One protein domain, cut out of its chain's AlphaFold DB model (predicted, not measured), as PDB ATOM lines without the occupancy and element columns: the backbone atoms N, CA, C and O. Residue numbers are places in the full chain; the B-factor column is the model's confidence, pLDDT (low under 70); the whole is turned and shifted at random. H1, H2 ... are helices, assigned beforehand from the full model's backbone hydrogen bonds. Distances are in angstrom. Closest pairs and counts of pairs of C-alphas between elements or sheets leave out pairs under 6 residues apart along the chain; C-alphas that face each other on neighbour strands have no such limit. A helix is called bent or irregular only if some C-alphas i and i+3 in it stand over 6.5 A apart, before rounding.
ATOM      1  N   ILE A   8      79.869  19.588 238.313       74.75
ATOM      2  CA  ILE A   8      78.677  18.758 238.076       74.75
ATOM      3  C   ILE A   8      78.846  17.370 238.710       74.75
ATOM      4  O   ILE A   8      77.940  16.909 239.405       74.75
ATOM      5  N   LYS A   9      80.018  16.738 238.549       79.88
ATOM      6  CA  LYS A   9      80.319  15.420 239.131       79.88
ATOM      7  C   LYS A   9      80.269  15.441 240.663       79.88
ATOM      8  O   LYS A   9      79.615  14.590 241.259       79.88
ATOM      9  N   GLN A  10      80.858  16.455 241.300       81.31
ATOM     10  CA  GLN A  10      80.789  16.627 242.757       81.31
ATOM     11  C   GLN A  10      79.349  16.802 243.263       81.31
ATOM     12  O   GLN A  10      78.959  16.196 244.263       81.31
ATOM     13  N   LYS A  11      78.538  17.615 242.572       81.81
ATOM     14  CA  LYS A  11      77.131  17.830 242.941       81.81
ATOM     15  C   LYS A  11      76.324  16.534 242.823       81.81
ATOM     16  O   LYS A  11      75.513  16.246 243.701       81.81
ATOM     17  N   PHE A  12      76.588  15.740 241.788       85.12
ATOM     18  CA  PHE A  12      75.947  14.445 241.567       85.12
ATOM     19  C   PHE A  12      76.321  13.417 242.645       85.12
ATOM     20  O   PHE A  12      75.438  12.815 243.251       85.12
ATOM     21  N   GLU A  13      77.607  13.291 242.989       86.25
ATOM     22  CA  GLU A  13      78.061  12.411 244.077       86.25
ATOM     23  C   GLU A  13      77.481  12.800 245.443       86.25
ATOM     24  O   GLU A  13      77.236  11.936 246.288       86.25
ATOM     25  N   ARG A  14      77.257  14.098 245.681       83.81
ATOM     26  CA  ARG A  14      76.620  14.581 246.912       83.81
ATOM     27  C   ARG A  14      75.144  14.188 246.982       83.81
ATOM     28  O   ARG A  14      74.675  13.808 248.050       83.81
ATOM     29  N   ILE A  15      74.427  14.258 245.858       82.75
ATOM     30  CA  ILE A  15      73.025  13.824 245.760       82.75
ATOM     31  C   ILE A  15      72.921  12.311 245.968       82.75
ATOM     32  O   ILE A  15      72.086  11.872 246.752       82.75
ATOM     33  N   ILE A  16      73.795  11.519 245.336       84.25
ATOM     34  CA  ILE A  16      73.805  10.057 245.501       84.25
ATOM     35  C   ILE A  16      74.031   9.679 246.963       84.25
ATOM     36  O   ILE A  16      73.242   8.916 247.513       84.25
ATOM     37  N   ARG A  17      75.061  10.239 247.611       84.25
ATOM     38  CA  ARG A  17      75.328   9.978 249.035       84.25
ATOM     39  C   ARG A  17      74.124  10.323 249.907       84.25
ATOM     40  O   ARG A  17      73.709   9.511 250.721       84.25
ATOM     41  N   PHE A  18      73.499  11.472 249.662       83.38
ATOM     42  CA  PHE A  18      72.295  11.883 250.379       83.38
ATOM     43  C   PHE A  18      71.120  10.901 250.209       83.38
ATOM     44  O   PHE A  18      70.447  10.586 251.189       83.38
ATOM     45  N   ILE A  19      70.883  10.397 248.991       81.75
ATOM     46  CA  ILE A  19      69.834   9.401 248.716       81.75
ATOM     47  C   ILE A  19      70.151   8.074 249.416       81.75
ATOM     48  O   ILE A  19      69.276   7.502 250.065       81.75
ATOM     49  N   VAL A  20      71.398   7.601 249.332       84.19
ATOM     50  CA  VAL A  20      71.840   6.364 249.994       84.19
ATOM     51  C   VAL A  20      71.666   6.469 251.510       84.19
ATOM     52  O   VAL A  20      71.111   5.556 252.119       84.19
ATOM     53  N   ASP A  21      72.038   7.596 252.117       84.75
ATOM     54  CA  ASP A  21      71.852   7.849 253.551       84.75
ATOM     55  C   ASP A  21      70.369   7.823 253.960       84.75
ATOM     56  O   ASP A  21      70.011   7.299 255.015       84.75
ATOM     57  N   ILE A  22      69.469   8.377 253.139       82.81
ATOM     58  CA  ILE A  22      68.019   8.331 253.386       82.81
ATOM     59  C   ILE A  22      67.493   6.896 253.339       82.81
ATOM     60  O   ILE A  22      66.718   6.494 254.209       82.81
ATOM     61  N   ILE A  23      67.877   6.131 252.318       82.19
ATOM     62  CA  ILE A  23      67.392   4.759 252.140       82.19
ATOM     63  C   ILE A  23      67.899   3.887 253.288       82.19
ATOM     64  O   ILE A  23      67.112   3.214 253.948       82.19
ATOM     65  N   THR A  24      69.198   3.956 253.577       82.44
ATOM     66  CA  THR A  24      69.836   3.173 254.645       82.44
ATOM     67  C   THR A  24      69.344   3.559 256.036       82.44
ATOM     68  O   THR A  24      69.203   2.682 256.879       82.44
ATOM     69  N   SER A  25      69.010   4.825 256.295       84.12
ATOM     70  CA  SER A  25      68.462   5.229 257.600       84.12
ATOM     71  C   SER A  25      67.012   4.789 257.823       84.12
ATOM     72  O   SER A  25      66.630   4.539 258.964       84.12
ATOM     73  N   ASN A  26      66.210   4.643 256.761       84.62
ATOM     74  CA  ASN A  26      64.775   4.348 256.874       84.62
ATOM     75  C   ASN A  26      64.358   2.984 256.283       84.62
ATOM     76  O   ASN A  26      63.164   2.728 256.109       84.62
ATOM     77  N   TRP A  27      65.308   2.091 255.976       82.56
ATOM     78  CA  TRP A  27      65.055   0.830 255.255       82.56
ATOM     79  C   TRP A  27      63.985  -0.061 255.904       82.56
ATOM     80  O   TRP A  27      63.193  -0.684 255.196       82.56
ATOM     81  N   LYS A  28      63.908  -0.084 257.241       86.06
ATOM     82  CA  LYS A  28      62.885  -0.840 257.985       86.06
ATOM     83  C   LYS A  28      61.477  -0.326 257.689       86.06
ATOM     84  O   LYS A  28      60.576  -1.122 257.450       86.06
ATOM     85  N   SER A  29      61.303   0.994 257.653       84.25
ATOM     86  CA  SER A  29      60.019   1.636 257.353       84.25
ATOM     87  C   SER A  29      59.588   1.371 255.912       84.25
ATOM     88  O   SER A  29      58.421   1.073 255.678       84.25
ATOM     89  N   TYR A  30      60.523   1.406 254.955       87.06
ATOM     90  CA  TYR A  30      60.236   1.017 253.569       87.06
ATOM     91  C   TYR A  30      59.856  -0.455 253.444       87.06
ATOM     92  O   TYR A  30      58.900  -0.781 252.749       87.06
ATOM     93  N   SER A  31      60.578  -1.334 254.140       85.69
ATOM     94  CA  SER A  31      60.313  -2.775 254.121       85.69
ATOM     95  C   SER A  31      58.932  -3.088 254.695       85.69
ATOM     96  O   SER A  31      58.185  -3.864 254.110       85.69
ATOM     97  N   LEU A  32      58.558  -2.429 255.798       87.88
ATOM     98  CA  LEU A  32      57.229  -2.557 256.390       87.88
ATOM     99  C   LEU A  32      56.138  -2.026 255.451       87.88
ATOM    100  O   LEU A  32      55.138  -2.707 255.244       87.88
ATOM    101  N   LEU A  33      56.333  -0.845 254.855       88.25
ATOM    102  CA  LEU A  33      55.390  -0.270 253.891       88.25
ATOM    103  C   LEU A  33      55.174  -1.209 252.694       88.25
ATOM    104  O   LEU A  33      54.042  -1.423 252.270       88.25
ATOM    105  N   PHE A  34      56.255  -1.785 252.168       90.06
ATOM    106  CA  PHE A  34      56.204  -2.728 251.054       90.06
ATOM    107  C   PHE A  34      55.514  -4.042 251.433       90.06
ATOM    108  O   PHE A  34      54.699  -4.545 250.664       90.06
ATOM    109  N   LEU A  35      55.768  -4.565 252.635       90.50
ATOM    110  CA  LEU A  35      55.074  -5.744 253.151       90.50
ATOM    111  C   LEU A  35      53.565  -5.493 253.291       90.50
ATOM    112  O   LEU A  35      52.769  -6.316 252.856       90.50
ATOM    113  N   VAL A  36      53.171  -4.345 253.853       86.44
ATOM    114  CA  VAL A  36      51.756  -3.952 253.962       86.44
ATOM    115  C   VAL A  36      51.120  -3.851 252.577       86.44
ATOM    116  O   VAL A  36      50.019  -4.357 252.383       86.44
ATOM    117  N   PHE A  37      51.816  -3.257 251.604       87.25
ATOM    118  CA  PHE A  37      51.347  -3.190 250.221       87.25
ATOM    119  C   PHE A  37      51.157  -4.583 249.602       87.25
ATOM    120  O   PHE A  37      50.123  -4.835 248.993       87.25
ATOM    121  N   LEU A  38      52.101  -5.509 249.806       88.38
ATOM    122  CA  LEU A  38      51.989  -6.889 249.322       88.38
ATOM    123  C   LEU A  38      50.820  -7.640 249.959       88.38
ATOM    124  O   LEU A  38      50.075  -8.300 249.244       88.38
ATOM    125  N   ILE A  39      50.630  -7.523 251.275       85.44
ATOM    126  CA  ILE A  39      49.495  -8.142 251.975       85.44
ATOM    127  C   ILE A  39      48.181  -7.563 251.441       85.44
ATOM    128  O   ILE A  39      47.270  -8.311 251.098       85.44
ATOM    129  N   MET A  40      48.110  -6.238 251.303       80.88
ATOM    130  CA  MET A  40      46.958  -5.547 250.726       80.88
ATOM    131  C   MET A  40      46.704  -5.911 249.266       80.88
ATOM    132  O   MET A  40      45.579  -5.765 248.821       80.88
ATOM    133  N   TYR A  41      47.706  -6.345 248.504       83.19
ATOM    134  CA  TYR A  41      47.500  -6.842 247.147       83.19
ATOM    135  C   TYR A  41      47.104  -8.325 247.149       83.19
ATOM    136  O   TYR A  41      46.229  -8.728 246.399       83.19
ATOM    137  N   ALA A  42      47.688  -9.145 248.022       83.75
ATOM    138  CA  ALA A  42      47.417 -10.579 248.086       83.75
ATOM    139  C   ALA A  42      46.012 -10.912 248.616       83.75
ATOM    140  O   ALA A  42      45.372 -11.824 248.114       83.75
ATOM    141  N   VAL A  43      45.516 -10.173 249.615       79.00
ATOM    142  CA  VAL A  43      44.191 -10.415 250.228       79.00
ATOM    143  C   VAL A  43      43.034 -10.029 249.294       79.00
ATOM    144  O   VAL A  43      41.893 -10.435 249.481       79.00
ATOM    145  N   TYR A  44      43.324  -9.204 248.299       72.19
ATOM    146  CA  TYR A  44      42.373  -8.223 247.792       72.19
ATOM    147  C   TYR A  44      42.514  -7.996 246.281       72.19
ATOM    148  O   TYR A  44      41.626  -7.411 245.674       72.19
ATOM    149  N   GLY A  45      43.605  -8.460 245.669       68.62
ATOM    150  CA  GLY A  45      43.904  -8.300 244.247       68.62
ATOM    151  C   GLY A  45      43.023  -9.140 243.325       68.62
ATOM    152  O   GLY A  45      42.860  -8.761 242.171       68.62
ATOM    153  N   ASP A  46      42.418 -10.219 243.831       66.12
ATOM    154  CA  ASP A  46      41.454 -11.034 243.074       66.12
ATOM    155  C   ASP A  46      40.053 -10.400 243.033       66.12
ATOM    156  O   ASP A  46      39.287 -10.619 242.093       66.12
ATOM    157  N   ASN A  47      39.721  -9.561 244.020       61.81
ATOM    158  CA  ASN A  47      38.486  -8.789 244.023       61.81
ATOM    159  C   ASN A  47      38.735  -7.486 243.251       61.81
ATOM    160  O   ASN A  47      39.247  -6.514 243.805       61.81
ATOM    161  N   ASN A  48      38.338  -7.455 241.973       57.00
ATOM    162  CA  ASN A  48      38.403  -6.294 241.062       57.00
ATOM    163  C   ASN A  48      37.782  -4.984 241.608       57.00
ATOM    164  O   ASN A  48      37.854  -3.947 240.948       57.00
ATOM    165  N   ASP A  49      37.182  -5.014 242.797       59.75
ATOM    166  CA  ASP A  49      36.538  -3.886 243.462       59.75
ATOM    167  C   ASP A  49      37.518  -2.926 244.140       59.75
ATOM    168  O   ASP A  49      37.153  -1.787 244.442       59.75
ATOM    169  N   ILE A  50      38.769  -3.335 244.390       57.53
ATOM    170  CA  ILE A  50      39.733  -2.406 244.980       57.53
ATOM    171  C   ILE A  50      40.290  -1.496 243.896       57.53
ATOM    172  O   ILE A  50      40.884  -1.974 242.927       57.53
ATOM    173  N   PRO A  51      40.186  -0.164 244.063       70.81
ATOM    174  CA  PRO A  51      40.828   0.763 243.155       70.81
ATOM    175  C   PRO A  51      42.344   0.634 243.341       70.81
ATOM    176  O   PRO A  51      42.941   1.346 244.140       70.81
ATOM    177  N   VAL A  52      42.990  -0.261 242.585       73.88
ATOM    178  CA  VAL A  52      44.451  -0.497 242.583       73.88
ATOM    179  C   VAL A  52      45.226   0.817 242.414       73.88
ATOM    180  O   VAL A  52      46.311   1.011 242.953       73.88
ATOM    181  N   LYS A  53      44.625   1.788 241.720       76.81
ATOM    182  CA  LYS A  53      45.138   3.157 241.610       76.81
ATOM    183  C   LYS A  53      45.250   3.852 242.975       76.81
ATOM    184  O   LYS A  53      46.267   4.477 243.244       76.81
ATOM    185  N   LEU A  54      44.247   3.730 243.844       75.44
ATOM    186  CA  LEU A  54      44.243   4.318 245.187       75.44
ATOM    187  C   LEU A  54      45.339   3.709 246.068       75.44
ATOM    188  O   LEU A  54      46.072   4.449 246.722       75.44
ATOM    189  N   THR A  55      45.487   2.381 246.063       77.38
ATOM    190  CA  THR A  55      46.509   1.695 246.870       77.38
ATOM    191  C   THR A  55      47.922   2.048 246.411       77.38
ATOM    192  O   THR A  55      48.783   2.322 247.249       77.38
ATOM    193  N   LEU A  56      48.151   2.148 245.098       83.06
ATOM    194  CA  LEU A  56      49.414   2.638 244.538       83.06
ATOM    195  C   LEU A  56      49.717   4.075 244.972       83.06
ATOM    196  O   LEU A  56      50.839   4.371 245.378       83.06
ATOM    197  N   VAL A  57      48.730   4.974 244.935       82.25
ATOM    198  CA  VAL A  57      48.945   6.365 245.353       82.25
ATOM    199  C   VAL A  57      49.297   6.445 246.843       82.25
ATOM    200  O   VAL A  57      50.259   7.126 247.201       82.25
ATOM    201  N   LEU A  58      48.597   5.705 247.710       81.25
ATOM    202  CA  LEU A  58      48.916   5.629 249.144       81.25
ATOM    203  C   LEU A  58      50.323   5.082 249.406       81.25
ATOM    204  O   LEU A  58      51.032   5.587 250.279       81.25
ATOM    205  N   PHE A  59      50.755   4.094 248.621       84.81
ATOM    206  CA  PHE A  59      52.108   3.556 248.691       84.81
ATOM    207  C   PHE A  59      53.163   4.623 248.356       84.81
ATOM    208  O   PHE A  59      54.107   4.823 249.123       84.81
ATOM    209  N   PHE A  60      52.978   5.383 247.273       85.62
ATOM    210  CA  PHE A  60      53.901   6.463 246.908       85.62
ATOM    211  C   PHE A  60      53.900   7.628 247.907       85.62
ATOM    212  O   PHE A  60      54.966   8.174 248.200       85.62
ATOM    213  N   ILE A  61      52.747   7.972 248.489       83.25
ATOM    214  CA  ILE A  61      52.660   8.935 249.600       83.25
ATOM    215  C   ILE A  61      53.511   8.456 250.783       83.25
ATOM    216  O   ILE A  61      54.304   9.224 251.335       83.25
ATOM    217  N   GLY A  62      53.387   7.176 251.149       80.38
ATOM    218  CA  GLY A  62      54.187   6.553 252.200       80.38
ATOM    219  C   GLY A  62      55.687   6.656 251.921       80.38
ATOM    220  O   GLY A  62      56.441   7.113 252.782       80.38
ATOM    221  N   ILE A  63      56.118   6.321 250.699       84.94
ATOM    222  CA  ILE A  63      57.520   6.457 250.276       84.94
ATOM    223  C   ILE A  63      57.997   7.901 250.429       84.94
ATOM    224  O   ILE A  63      59.056   8.126 251.015       84.94
ATOM    225  N   PHE A  64      57.226   8.875 249.938       84.81
ATOM    226  CA  PHE A  64      57.585  10.291 250.009       84.81
ATOM    227  C   PHE A  64      57.773  10.758 251.457       84.81
ATOM    228  O   PHE A  64      58.788  11.377 251.790       84.81
ATOM    229  N   LEU A  65      56.821  10.430 252.338       82.50
ATOM    230  CA  LEU A  65      56.898  10.809 253.745       82.50
ATOM    231  C   LEU A  65      58.132  10.199 254.415       82.50
ATOM    232  O   LEU A  65      58.820  10.908 255.147       82.50
ATOM    233  N   ILE A  66      58.452   8.934 254.138       80.81
ATOM    234  CA  ILE A  66      59.642   8.264 254.682       80.81
ATOM    235  C   ILE A  66      60.930   8.866 254.087       80.81
ATOM    236  O   ILE A  66      61.901   9.080 254.812       80.81
ATOM    237  N   SER A  67      60.933   9.218 252.798       79.44
ATOM    238  CA  SER A  67      62.108   9.725 252.069       79.44
ATOM    239  C   SER A  67      62.630  11.057 252.586       79.44
ATOM    240  O   SER A  67      63.828  11.313 252.532       79.44
ATOM    241  N   ILE A  68      61.766  11.909 253.126       77.75
ATOM    242  CA  ILE A  68      62.165  13.247 253.584       77.75
ATOM    243  C   ILE A  68      62.249  13.280 255.128       77.75
ATOM    244  O   ILE A  68      62.026  14.310 255.761       77.75
ATOM    245  N   SER A  69      62.574  12.149 255.776       70.81
ATOM    246  CA  SER A  69      62.457  11.977 257.237       70.81
ATOM    247  C   SER A  69      63.211  12.992 258.100       70.81
ATOM    248  O   SER A  69      62.773  13.275 259.215       70.81
ATOM    249  N   LYS A  70      64.283  13.604 257.576       75.94
ATOM    250  CA  LYS A  70      65.058  14.661 258.254       75.94
ATOM    251  C   LYS A  70      64.293  15.983 258.419       75.94
ATOM    252  O   LYS A  70      64.632  16.777 259.290       75.94
ATOM    253  N   VAL A  71      63.277  16.238 257.595       83.81
ATOM    254  CA  VAL A  71      62.411  17.421 257.699       83.81
ATOM    255  C   VAL A  71      61.260  17.103 258.655       83.81
ATOM    256  O   VAL A  71      60.771  15.973 258.685       83.81
TER     257      VAL A  71
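AT A GLANCE: This is residues 8 to 71 of the 298 residues of the protein "DUF2142 domain-containing protein" of Streptococcus sp. KCJ4932 (UniProt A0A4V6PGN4). A helical hairpin, H1b and H2 side by side, has a long arm, H1a, slanting away from the end opposite its loop; residues 8 to 18 of that arm stick out free. The 64 printed residues hold two named helices, H1 then H2, and no named strand: all helix. The whole is loose, radius of gyration of the C-alphas 15.4 A, spanning 49 by 22 by 19 A.

HOW THE PARTS SIT: Look first at H1, residues 8 to 42, assigned as one helix by its hydrogen bonds but bent: C-alphas 25 and 28 are 8.3 A apart. Its arms H1a, residues 8 to 25, and H1b, residues 28 to 42, stand at a steep tilt of 69.6 degrees, only just short of about perpendicular. H2, residues 52 to 67, touches H1b, closest at the C-alphas of Tyr 30 and Ile 63, 6.9 A; they form a hairpin, opposite ways at a shallow tilt of 5 degrees. H1a and H2 are close but not clearly touching, closest at the C-alphas of Ile 22 and Ser 67, 6.2 A. In H1a, H1b and H2 every O i to N i+4 pair is within hydrogen-bond range.

IN THESE COORDINATES: Find C-alpha 8 at (78.677, 18.758, 238.076); H1a runs 25.9 A from there. H1b covers 20.8 A. H2 runs 22.5 A to C-alpha 67 at (62.108, 9.725, 252.069).

THE WHOLE: The C-alphas of Gln 10 and Asn 47 are the two farthest apart, 49.4 A. The printed part has no cut; the link from H1 to H2 is short, and its residues 45 to 50 are under pLDDT 70.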